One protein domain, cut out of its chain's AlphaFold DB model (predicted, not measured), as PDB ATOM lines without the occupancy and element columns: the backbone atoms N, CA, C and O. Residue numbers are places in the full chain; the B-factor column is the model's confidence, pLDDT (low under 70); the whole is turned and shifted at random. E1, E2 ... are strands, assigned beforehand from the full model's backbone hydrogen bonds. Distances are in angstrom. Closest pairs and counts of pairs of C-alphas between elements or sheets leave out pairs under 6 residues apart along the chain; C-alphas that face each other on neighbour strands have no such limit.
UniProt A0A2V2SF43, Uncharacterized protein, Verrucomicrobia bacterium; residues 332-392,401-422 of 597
ATOM      1  N   ILE A 332      12.774 -28.515  -3.335       62.97
ATOM      2  CA  ILE A 332      13.543 -28.043  -4.491       62.97
ATOM      3  C   ILE A 332      13.550 -29.169  -5.527       62.97
ATOM      4  O   ILE A 332      14.237 -30.175  -5.360       62.97
ATOM      5  N   SER A 333      12.790 -29.008  -6.610       71.44
ATOM      6  CA  SER A 333      12.741 -29.996  -7.694       71.44
ATOM      7  C   SER A 333      13.629 -29.572  -8.856       71.44
ATOM      8  O   SER A 333      13.703 -28.384  -9.170       71.44
ATOM      9  N   SER A 334      14.297 -30.539  -9.492       77.25
ATOM     10  CA  SER A 334      15.157 -30.321 -10.661       77.25
ATOM     11  C   SER A 334      14.738 -31.230 -11.818       77.25
ATOM     12  O   SER A 334      14.593 -32.438 -11.645       77.25
ATOM     13  N   THR A 335      14.543 -30.660 -13.008       81.50
ATOM     14  CA  THR A 335      14.082 -31.369 -14.218       81.50
ATOM     15  C   THR A 335      14.818 -30.875 -15.463       81.50
ATOM     16  O   THR A 335      15.304 -29.749 -15.510       81.50
ATOM     17  N   THR A 336      14.897 -31.708 -16.500       81.31
ATOM     18  CA  THR A 336      15.498 -31.356 -17.799       81.31
ATOM     19  C   THR A 336      14.507 -30.711 -18.771       81.31
ATOM     20  O   THR A 336      14.910 -30.210 -19.818       81.31
ATOM     21  N   ASN A 337      13.211 -30.712 -18.442       81.75
ATOM     22  CA  ASN A 337      12.150 -30.110 -19.252       81.75
ATOM     23  C   ASN A 337      11.582 -28.876 -18.549       81.75
ATOM     24  O   ASN A 337      11.372 -28.900 -17.339       81.75
ATOM     25  N   TYR A 338      11.292 -27.814 -19.303       79.62
ATOM     26  CA  TYR A 338      10.725 -26.598 -18.723       79.62
ATOM     27  C   TYR A 338       9.305 -26.869 -18.183       79.62
ATOM     28  O   TYR A 338       8.477 -27.403 -18.929       79.62
ATOM     29  N   PRO A 339       8.999 -26.539 -16.914       76.88
ATOM     30  CA  PRO A 339       7.706 -26.852 -16.312       76.88
ATOM     31  C   PRO A 339       6.567 -26.025 -16.933       76.88
ATOM     32  O   PRO A 339       6.690 -24.816 -17.130       76.88
ATOM     33  N   ASN A 340       5.440 -26.684 -17.220       75.06
ATOM     34  CA  ASN A 340       4.220 -26.070 -17.747       75.06
ATOM     35  C   ASN A 340       2.985 -26.675 -17.047       75.06
ATOM     36  O   ASN A 340       2.756 -27.877 -17.210       75.06
ATOM     37  N   PRO A 341       2.183 -25.894 -16.297       72.00
ATOM     38  CA  PRO A 341       2.276 -24.441 -16.088       72.00
ATOM     39  C   PRO A 341       3.481 -24.013 -15.228       72.00
ATOM     40  O   PRO A 341       4.031 -24.809 -14.469       72.00
ATOM     41  N   VAL A 342       3.903 -22.749 -15.364       72.19
ATOM     42  CA  VAL A 342       5.069 -22.202 -14.644       72.19
ATOM     43  C   VAL A 342       4.762 -22.089 -13.140       72.19
ATOM     44  O   VAL A 342       3.748 -21.484 -12.783       72.19
ATOM     45  N   PRO A 343       5.615 -22.630 -12.248       70.19
ATOM     46  CA  PRO A 343       5.436 -22.522 -10.800       70.19
ATOM     47  C   PRO A 343       5.480 -21.072 -10.294       70.19
ATOM     48  O   PRO A 343       6.284 -20.263 -10.755       70.19
ATOM     49  N   TYR A 344       4.665 -20.768  -9.277       55.62
ATOM     50  CA  TYR A 344       4.505 -19.420  -8.698       55.62
ATOM     51  C   TYR A 344       5.808 -18.830  -8.119       55.62
ATOM     52  O   TYR A 344       5.951 -17.615  -8.032       55.62
ATOM     53  N   GLY A 345       6.765 -19.685  -7.735       60.62
ATOM     54  CA  GLY A 345       8.080 -19.299  -7.207       60.62
ATOM     55  C   GLY A 345       9.156 -19.026  -8.265       60.62
ATOM     56  O   GLY A 345      10.299 -18.764  -7.900       60.62
ATOM     57  N   GLY A 346       8.816 -19.094  -9.557       68.62
ATOM     58  CA  GLY A 346       9.773 -18.944 -10.653       68.62
ATOM     59  C   GLY A 346      10.642 -20.187 -10.882       68.62
ATOM     60  O   GLY A 346      10.594 -21.160 -10.130       68.62
ATOM     61  N   VAL A 347      11.421 -20.164 -11.967       78.69
ATOM     62  CA  VAL A 347      12.298 -21.265 -12.393       78.69
ATOM     63  C   VAL A 347      13.714 -20.731 -12.575       78.69
ATOM     64  O   VAL A 347      13.923 -19.759 -13.299       78.69
ATOM     65  N   ILE A 348      14.686 -21.377 -11.938       80.12
ATOM     66  CA  ILE A 348      16.114 -21.127 -12.139       80.12
ATOM     67  C   ILE A 348      16.609 -22.085 -13.223       80.12
ATOM     68  O   ILE A 348      16.460 -23.298 -13.096       80.12
ATOM     69  N   THR A 349      17.212 -21.555 -14.286       86.00
ATOM     70  CA  THR A 349      17.786 -22.357 -15.378       86.00
ATOM     71  C   THR A 349      19.300 -22.425 -15.229       86.00
ATOM     72  O   THR A 349      19.980 -21.405 -15.325       86.00
ATOM     73  N   GLN A 350      19.837 -23.626 -15.042       81.88
ATOM     74  CA  GLN A 350      21.268 -23.892 -15.043       81.88
ATOM     75  C   GLN A 350      21.685 -24.526 -16.371       81.88
ATOM     76  O   GLN A 350      21.180 -25.579 -16.763       81.88
ATOM     77  N   THR A 351      22.642 -23.899 -17.053       86.38
ATOM     78  CA  THR A 351      23.222 -24.414 -18.300       86.38
ATOM     79  C   THR A 351      24.574 -25.044 -18.011       86.38
ATOM     80  O   THR A 351      25.474 -24.390 -17.487       86.38
ATOM     81  N   THR A 352      24.739 -26.304 -18.395       84.81
ATOM     82  CA  THR A 352      26.034 -26.999 -18.392       84.81
ATOM     83  C   THR A 352      26.387 -27.423 -19.811       84.81
ATOM     84  O   THR A 352      25.500 -27.595 -20.641       84.81
ATOM     85  N   TYR A 353      27.671 -27.573 -20.125       85.75
ATOM     86  CA  TYR A 353      28.107 -28.013 -21.452       85.75
ATOM     87  C   TYR A 353      28.613 -29.450 -21.384       85.75
ATOM     88  O   TYR A 353      29.557 -29.752 -20.655       85.75
ATOM     89  N   VAL A 354      27.985 -30.338 -22.154       86.25
ATOM     90  CA  VAL A 354      28.353 -31.756 -22.232       86.25
ATOM     91  C   VAL A 354      29.093 -32.001 -23.536       86.25
ATOM     92  O   VAL A 354      28.628 -31.585 -24.594       86.25
ATOM     93  N   THR A 355      30.226 -32.701 -23.466       88.56
ATOM     94  CA  THR A 355      31.043 -33.048 -24.635       88.56
ATOM     95  C   THR A 355      31.007 -34.553 -24.879       88.56
ATOM     96  O   THR A 355      31.301 -35.334 -23.976       88.56
ATOM     97  N   LYS A 356      30.652 -34.970 -26.097       86.75
ATOM     98  CA  LYS A 356      30.614 -36.377 -26.530       86.75
ATOM     99  C   LYS A 356      31.406 -36.575 -27.819       86.75
ATOM    100  O   LYS A 356      31.524 -35.664 -28.624       86.75
ATOM    101  N   ASN A 357      31.932 -37.775 -28.033       85.62
ATOM    102  CA  ASN A 357      32.630 -38.162 -29.269       85.62
ATOM    103  C   ASN A 357      31.678 -38.645 -30.384       85.62
ATOM    104  O   ASN A 357      32.113 -38.883 -31.506       85.62
ATOM    105  N   THR A 358      30.384 -38.773 -30.088       82.62
ATOM    106  CA  THR A 358      29.326 -39.154 -31.030       82.62
ATOM    107  C   THR A 358      28.292 -38.039 -31.157       82.62
ATOM    108  O   THR A 358      28.097 -37.259 -30.223       82.62
ATOM    109  N   TRP A 359      27.642 -37.945 -32.322       82.19
ATOM    110  CA  TRP A 359      26.665 -36.890 -32.608       82.19
ATOM    111  C   TRP A 359      25.446 -36.984 -31.668       82.19
ATOM    112  O   TRP A 359      24.729 -37.985 -31.719       82.19
ATOM    113  N   PRO A 360      25.171 -35.965 -30.828       78.12
ATOM    114  CA  PRO A 360      24.176 -36.075 -29.761       78.12
ATOM    115  C   PRO A 360      22.731 -35.726 -30.163       78.12
ATOM    116  O   PRO A 360      21.860 -35.781 -29.305       78.12
ATOM    117  N   ASN A 361      22.446 -35.387 -31.430       81.06
ATOM    118  CA  ASN A 361      21.125 -34.925 -31.904       81.06
ATOM    119  C   ASN A 361      20.422 -33.947 -30.930       81.06
ATOM    120  O   ASN A 361      19.242 -34.100 -30.617       81.06
ATOM    121  N   ALA A 362      21.170 -32.965 -30.418       80.19
ATOM    122  CA  ALA A 362      20.689 -31.987 -29.447       80.19
ATOM    123  C   ALA A 362      20.686 -30.565 -30.051       80.19
ATOM    124  O   ALA A 362      21.616 -30.211 -30.789       80.19
ATOM    125  N   PRO A 363      19.684 -29.721 -29.746       79.44
ATOM    126  CA  PRO A 363      19.681 -28.319 -30.162       79.44
ATOM    127  C   PRO A 363      20.910 -27.562 -29.635       79.44
ATOM    128  O   PRO A 363      21.336 -27.770 -28.503       79.44
ATOM    129  N   GLY A 364      21.488 -26.678 -30.454       80.31
ATOM    130  CA  GLY A 364      22.657 -25.880 -30.060       80.31
ATOM    131  C   GLY A 364      23.980 -26.655 -29.988       80.31
ATOM    132  O   GLY A 364      24.924 -26.175 -29.367       80.31
ATOM    133  N   THR A 365      24.065 -27.837 -30.609       87.69
ATOM    134  CA  THR A 365      25.313 -28.614 -30.692       87.69
ATOM    135  C   THR A 365      26.368 -27.882 -31.531       87.69
ATOM    136  O   THR A 365      26.144 -27.599 -32.708       87.69
ATOM    137  N   SER A 366      27.546 -27.641 -30.955       87.06
ATOM    138  CA  SER A 366      28.750 -27.181 -31.648       87.06
ATOM    139  C   SER A 366      29.698 -28.350 -31.932       87.06
ATOM    140  O   SER A 366      29.881 -29.244 -31.105       87.06
ATOM    141  N   THR A 367      30.331 -28.340 -33.106       89.25
ATOM    142  CA  THR A 367      31.347 -29.338 -33.475       89.25
ATOM    143  C   THR A 367      32.728 -28.831 -33.078       89.25
ATOM    144  O   THR A 367      33.135 -27.760 -33.524       89.25
ATOM    145  N   ASN A 368      33.456 -29.599 -32.272       88.81
ATOM    146  CA  ASN A 368      34.834 -29.301 -31.902       88.81
ATOM    147  C   ASN A 368      35.787 -29.988 -32.874       88.81
ATOM    148  O   ASN A 368      35.741 -31.206 -33.079       88.81
ATOM    149  N   CYS A 369      36.677 -29.195 -33.451       88.31
ATOM    150  CA  CYS A 369      37.606 -29.656 -34.465       88.31
ATOM    151  C   CYS A 369      38.938 -30.047 -33.835       88.31
ATOM    152  O   CYS A 369      39.430 -29.382 -32.925       88.31
ATOM    153  N   SER A 370      39.520 -31.132 -34.332       85.25
ATOM    154  CA  SER A 370      40.876 -31.534 -33.976       85.25
ATOM    155  C   SER A 370      41.867 -30.463 -34.427       85.25
ATOM    156  O   SER A 370      41.745 -29.928 -35.528       85.25
ATOM    157  N   SER A 371      42.875 -30.183 -33.602       84.75
ATOM    158  CA  SER A 371      44.006 -29.324 -33.973       84.75
ATOM    159  C   SER A 371      44.966 -29.999 -34.961       84.75
ATOM    160  O   SER A 371      45.880 -29.355 -35.468       84.75
ATOM    161  N   THR A 372      44.777 -31.293 -35.231       86.75
ATOM    162  CA  THR A 372      45.602 -32.076 -36.153       86.75
ATOM    163  C   THR A 372      44.988 -32.083 -37.550       86.75
ATOM    164  O   THR A 372      43.807 -32.396 -37.722       86.75
ATOM    165  N   VAL A 373      45.808 -31.782 -38.558       86.50
ATOM    166  CA  VAL A 373      45.434 -31.904 -39.972       86.50
ATOM    167  C   VAL A 373      45.654 -33.343 -40.428       86.50
ATOM    168  O   VAL A 373      46.766 -33.865 -40.352       86.50
ATOM    169  N   TYR A 374      44.597 -33.974 -40.924       86.56
ATOM    170  CA  TYR A 374      44.641 -35.304 -41.527       86.56
ATOM    171  C   TYR A 374      44.860 -35.193 -43.038       86.56
ATOM    172  O   TYR A 374      44.513 -34.176 -43.639       86.56
ATOM    173  N   THR A 375      45.449 -36.229 -43.645       87.31
ATOM    174  CA  THR A 375      45.724 -36.290 -45.089       87.31
ATOM    175  C   THR A 375      45.356 -37.653 -45.683       87.31
ATOM    176  O   THR A 375      45.597 -38.683 -45.053       87.31
ATOM    177  N   ALA A 376      44.764 -37.669 -46.880       85.50
ATOM    178  CA  ALA A 376      44.443 -38.888 -47.629       85.50
ATOM    179  C   ALA A 376      44.387 -38.643 -49.145       85.50
ATOM    180  O   ALA A 376      44.204 -37.520 -49.607       85.50
ATOM    181  N   ALA A 377      44.509 -39.716 -49.932       83.31
ATOM    182  CA  ALA A 377      44.412 -39.657 -51.394       83.31
ATOM    183  C   ALA A 377      42.969 -39.459 -51.904       83.31
ATOM    184  O   ALA A 377      42.756 -39.000 -53.025       83.31
ATOM    185  N   THR A 378      41.966 -39.795 -51.091       82.31
ATOM    186  CA  THR A 378      40.543 -39.658 -51.417       82.31
ATOM    187  C   THR A 378      39.887 -38.594 -50.544       82.31
ATOM    188  O   THR A 378      40.312 -38.339 -49.416       82.31
ATOM    189  N   LYS A 379      38.839 -37.950 -51.072       81.50
ATOM    190  CA  LYS A 379      38.074 -36.950 -50.323       81.50
ATOM    191  C   LYS A 379      37.441 -37.613 -49.088       81.50
ATOM    192  O   LYS A 379      36.799 -38.654 -49.250       81.50
ATOM    193  N   PRO A 380      37.570 -37.026 -47.883       85.62
ATOM    194  CA  PRO A 380      36.997 -37.609 -46.675       85.62
ATOM    195  C   PRO A 380      35.464 -37.673 -46.758       85.62
ATOM    196  O   PRO A 380      34.815 -36.816 -47.369       85.62
ATOM    197  N   ALA A 381      34.879 -38.707 -46.150       83.81
ATOM    198  CA  ALA A 381      33.434 -38.925 -46.149       83.81
ATOM    199  C   ALA A 381      32.704 -37.814 -45.377       83.81
ATOM    200  O   ALA A 381      33.203 -37.318 -44.362       83.81
ATOM    201  N   ALA A 382      31.516 -37.418 -45.843       78.56
ATOM    202  CA  ALA A 382      30.698 -36.426 -45.147       78.56
ATOM    203  C   ALA A 382      30.442 -36.866 -43.693       78.56
ATOM    204  O   ALA A 382      30.136 -38.029 -43.441       78.56
ATOM    205  N   GLY A 383      30.610 -35.940 -42.744       78.38
ATOM    206  CA  GLY A 383      30.478 -36.222 -41.309       78.38
ATOM    207  C   GLY A 383      31.766 -36.661 -40.598       78.38
ATOM    208  O   GLY A 383      31.707 -36.932 -39.407       78.38
ATOM    209  N   THR A 384      32.922 -36.706 -41.277       81.94
ATOM    210  CA  THR A 384      34.229 -37.041 -40.652       81.94
ATOM    211  C   THR A 384      35.176 -35.848 -40.482       81.94
ATOM    212  O   THR A 384      36.222 -35.962 -39.837       81.94
ATOM    213  N   TYR A 385      34.819 -34.692 -41.042       85.81
ATOM    214  CA  TYR A 385      35.671 -33.510 -41.111       85.81
ATOM    215  C   TYR A 385      34.944 -32.241 -40.664       85.81
ATOM    216  O   TYR A 385      33.730 -32.111 -40.807       85.81
ATOM    217  N   CYS A 386      35.720 -31.293 -40.150       84.75
ATOM    218  CA  CYS A 386      35.310 -29.933 -39.851       84.75
ATOM    219  C   CYS A 386      35.597 -28.993 -41.026       84.75
ATOM    220  O   CYS A 386      36.683 -29.031 -41.608       84.75
ATOM    221  N   GLY A 387      34.658 -28.086 -41.311       83.94
ATOM    222  CA  GLY A 387      34.814 -27.082 -42.364       83.94
ATOM    223  C   GLY A 387      34.878 -27.699 -43.763       83.94
ATOM    224  O   GLY A 387      34.295 -28.751 -44.021       83.94
ATOM    225  N   THR A 388      35.567 -27.031 -44.688       86.81
ATOM    226  CA  THR A 388      35.714 -27.500 -46.071       86.81
ATOM    227  C   THR A 388      37.091 -28.146 -46.260       86.81
ATOM    228  O   THR A 388      38.096 -27.453 -46.096       86.81
ATOM    229  N   PRO A 389      37.173 -29.446 -46.612       88.06
ATOM    230  CA  PRO A 389      38.431 -30.084 -46.986       88.06
ATOM    231  C   PRO A 389      39.055 -29.361 -48.175       88.06
ATOM    232  O   PRO A 389      38.342 -28.977 -49.107       88.06
ATOM    233  N   TRP A 390      40.374 -29.214 -48.170       87.56
ATOM    234  CA  TRP A 390      41.107 -28.603 -49.273       87.56
ATOM    235  C   TRP A 390      42.088 -29.597 -49.868       87.56
ATOM    236  O   TRP A 390      42.481 -30.579 -49.239       87.56
ATOM    237  N   GLN A 391      42.472 -29.347 -51.109       84.69
ATOM    238  CA  GLN A 391      43.378 -30.207 -51.843       84.69
ATOM    239  C   GLN A 391      44.658 -29.435 -52.134       84.69
ATOM    240  O   GLN A 391      44.608 -28.272 -52.534       84.69
ATOM    241  N   THR A 392      45.804 -30.075 -51.936       76.00
ATOM    242  CA  THR A 392      47.095 -29.521 -52.350       76.00
ATOM    243  C   THR A 392      47.724 -30.442 -53.386       76.00
ATOM    244  O   THR A 392      47.831 -31.649 -53.162       76.00
ATOM    245  N   ALA A 401      46.624 -34.756 -52.587       80.81
ATOM    246  CA  ALA A 401      46.288 -35.063 -51.203       80.81
ATOM    247  C   ALA A 401      45.158 -34.150 -50.711       80.81
ATOM    248  O   ALA A 401      45.215 -32.924 -50.858       80.81
ATOM    249  N   TRP A 402      44.124 -34.756 -50.138       85.25
ATOM    250  CA  TRP A 402      43.070 -34.064 -49.412       85.25
ATOM    251  C   TRP A 402      43.507 -33.843 -47.978       85.25
ATOM    252  O   TRP A 402      43.870 -34.797 -47.297       85.25
ATOM    253  N   HIS A 403      43.408 -32.604 -47.521       87.31
ATOM    254  CA  HIS A 403      43.689 -32.193 -46.157       87.31
ATOM    255  C   HIS A 403      42.404 -31.725 -45.470       87.31
ATOM    256  O   HIS A 403      41.563 -31.058 -46.083       87.31
ATOM    257  N   TRP A 404      42.230 -32.092 -44.199       89.69
ATOM    258  CA  TRP A 404      41.087 -31.654 -43.394       89.69
ATOM    259  C   TRP A 404      41.385 -31.677 -41.893       89.69
ATOM    260  O   TRP A 404      42.264 -32.400 -41.425       89.69
ATOM    261  N   TYR A 405      40.599 -30.924 -41.126       90.69
ATOM    262  CA  TYR A 405      40.543 -31.058 -39.671       90.69
ATOM    263  C   TYR A 405      39.521 -32.135 -39.306       90.69
ATOM    264  O   TYR A 405      38.371 -32.061 -39.738       90.69
ATOM    265  N   GLY A 406      39.924 -33.150 -38.542       87.44
ATOM    266  CA  GLY A 406      39.009 -34.201 -38.084       87.44
ATOM    267  C   GLY A 406      38.014 -33.675 -37.047       87.44
ATOM    268  O   GLY A 406      38.312 -32.718 -36.331       87.44
ATOM    269  N   ILE A 407      36.844 -34.302 -36.939       88.56
ATOM    270  CA  ILE A 407      35.925 -34.018 -35.830       88.56
ATOM    271  C   ILE A 407      36.465 -34.696 -34.567       88.56
ATOM    272  O   ILE A 407      36.640 -35.911 -34.549       88.56
ATOM    273  N   ALA A 408      36.745 -33.913 -33.525       87.31
ATOM    274  CA  ALA A 408      37.250 -34.433 -32.255       87.31
ATOM    275  C   ALA A 408      36.105 -34.798 -31.301       87.31
ATOM    276  O   ALA A 408      36.128 -35.848 -30.661       87.31
ATOM    277  N   SER A 409      35.103 -33.926 -31.196       88.88
ATOM    278  CA  SER A 409      33.937 -34.123 -30.336       88.88
ATOM    279  C   SER A 409      32.816 -33.145 -30.693       88.88
ATOM    280  O   SER A 409      32.984 -32.245 -31.514       88.88
ATOM    281  N   TYR A 410      31.668 -33.316 -30.055       88.81
ATOM    282  CA  TYR A 410      30.517 -32.432 -30.123       88.81
ATOM    283  C   TYR A 410      30.195 -31.945 -28.719       88.81
ATOM    284  O   TYR A 410      30.075 -32.758 -27.800       88.81
ATOM    285  N   THR A 411      30.032 -30.637 -28.557       89.75
ATOM    286  CA  THR A 411      29.612 -30.031 -27.294       89.75
ATOM    287  C   THR A 411      28.223 -29.444 -27.459       89.75
ATOM    288  O   THR A 411      27.948 -28.777 -28.450       89.75
ATOM    289  N   TYR A 412      27.330 -29.688 -26.508       87.44
ATOM    290  CA  TYR A 412      25.982 -29.124 -26.524       87.44
ATOM    291  C   TYR A 412      25.580 -28.637 -25.128       87.44
ATOM    292  O   TYR A 412      26.049 -29.195 -24.127       87.44
ATOM    293  N   PRO A 413      24.740 -27.591 -25.037       87.25
ATOM    294  CA  PRO A 413      24.208 -27.132 -23.763       87.25
ATOM    295  C   PRO A 413      23.156 -28.121 -23.241       87.25
ATOM    296  O   PRO A 413      22.192 -28.454 -23.930       87.25
ATOM    297  N   ALA A 414      23.327 -28.574 -22.005       84.00
ATOM    298  CA  ALA A 414      22.348 -29.318 -21.231       84.00
ATOM    299  C   ALA A 414      21.737 -28.384 -20.179       84.00
ATOM    300  O   ALA A 414      22.446 -27.830 -19.331       84.00
ATOM    301  N   LEU A 415      20.422 -28.196 -20.262       84.75
ATOM    302  CA  LEU A 415      19.661 -27.323 -19.373       84.75
ATOM    303  C   LEU A 415      19.066 -28.147 -18.230       84.75
ATOM    304  O   LEU A 415      18.458 -29.190 -18.461       84.75
ATOM    305  N   THR A 416      19.239 -27.667 -17.004       84.25
ATOM    306  CA  THR A 416      18.548 -28.165 -15.810       84.25
ATOM    307  C   THR A 416      17.742 -27.019 -15.223       84.25
ATOM    308  O   THR A 416      18.271 -25.931 -15.008       84.25
ATOM    309  N   TYR A 417      16.455 -27.246 -14.999       81.50
ATOM    310  CA  TYR A 417      15.531 -26.278 -14.428       81.50
ATOM    311  C   TYR A 417      15.256 -26.657 -12.981       81.50
ATOM    312  O   TYR A 417      14.770 -27.759 -12.723       81.50
ATOM    313  N   THR A 418      15.532 -25.745 -12.058       77.38
ATOM    314  CA  THR A 418      15.311 -25.925 -10.626       77.38
ATOM    315  C   THR A 418      14.274 -24.921 -10.140       77.38
ATOM    316  O   THR A 418      14.369 -23.731 -10.439       77.38
ATOM    317  N   TYR A 419      13.258 -25.379  -9.415       69.06
ATOM    318  CA  TYR A 419      12.191 -24.517  -8.906       69.06
ATOM    319  C   TYR A 419      11.641 -25.015  -7.573       69.06
ATOM    320  O   TYR A 419      11.662 -26.213  -7.275       69.06
ATOM    321  N   ASN A 420      11.110 -24.077  -6.788       61.25
ATOM    322  CA  ASN A 420      10.451 -24.381  -5.525       61.25
ATOM    323  C   ASN A 420       9.014 -24.830  -5.789       61.25
ATOM    324  O   ASN A 420       8.225 -24.113  -6.413       61.25
ATOM    325  N   LEU A 421       8.668 -26.013  -5.289       57.47
ATOM    326  CA  LEU A 421       7.294 -26.492  -5.249       57.47
ATOM    327  C   LEU A 421       6.706 -26.232  -3.865       57.47
ATOM    328  O   LEU A 421       7.128 -26.825  -2.872       57.47
ATOM    329  N   TYR A 422       5.669 -25.400  -3.827       53.75
ATOM    330  CA  TYR A 422       4.727 -25.353  -2.712       53.75
ATOM    331  C   TYR A 422       3.695 -26.460  -2.931       53.75
ATOM    332  O   TYR A 422       2.575 -26.219  -3.374       53.75
TER     333      TYR A 422
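What this domain is: This is residues 332 to 392 and 401 to 422 of the 597 residues of an uncharacterized protein of Verrucomicrobia bacterium (UniProt A0A2V2SF43). A long, strongly twisted ribbon is built on one spine, E5, with E1 and E2 beside one part of its length and E3 and E4 beside the other. The printed part has 83 residues, with five named strands, E1 to E5, in an all-strand, branched antiparallel sheet. It is an extended rod, radius of gyration of the C-alphas 19.7 A, spanning 65 by 19 by 15 A.

How they stand to each other: E1, residues 332 to 335, is antiparallel to E5, residues 401 to 422; N 335 and O 417 are within hydrogen-bond range at 2.9 A. E2, residues 348 to 356, is antiparallel to E5 at 153 degrees, with N 414 and O 352 within range at 2.7 A. E3, residues 366 to 376, bends by 78 degrees at residue 372 and is antiparallel to E5, with N 368 and O 409 at 2.8 A. E4, residues 385 to 392, is antiparallel too, with N 386 and O 405 at 2.8 A. E1 and E3 lie on one side of E5, E2 and E4 on the other side.

Where its parts are: E1 begins at C-alpha 332 (13.543, -28.043, -4.491) and is 10.3 A long; E2 measures 25.5 A, E3 25.3 A and E4 16.5 A. E5, 64.6 A, ends at C-alpha 422 (4.727, -25.353, -2.712).

The domain as a whole: Residues 393 to 400 are not printed; C-alphas 392 and 401 are 5.7 A apart across this cut. The E1 to E2 link is long. The pLDDT is under 70 at residues 332, 344 to 346 and 419 to 422.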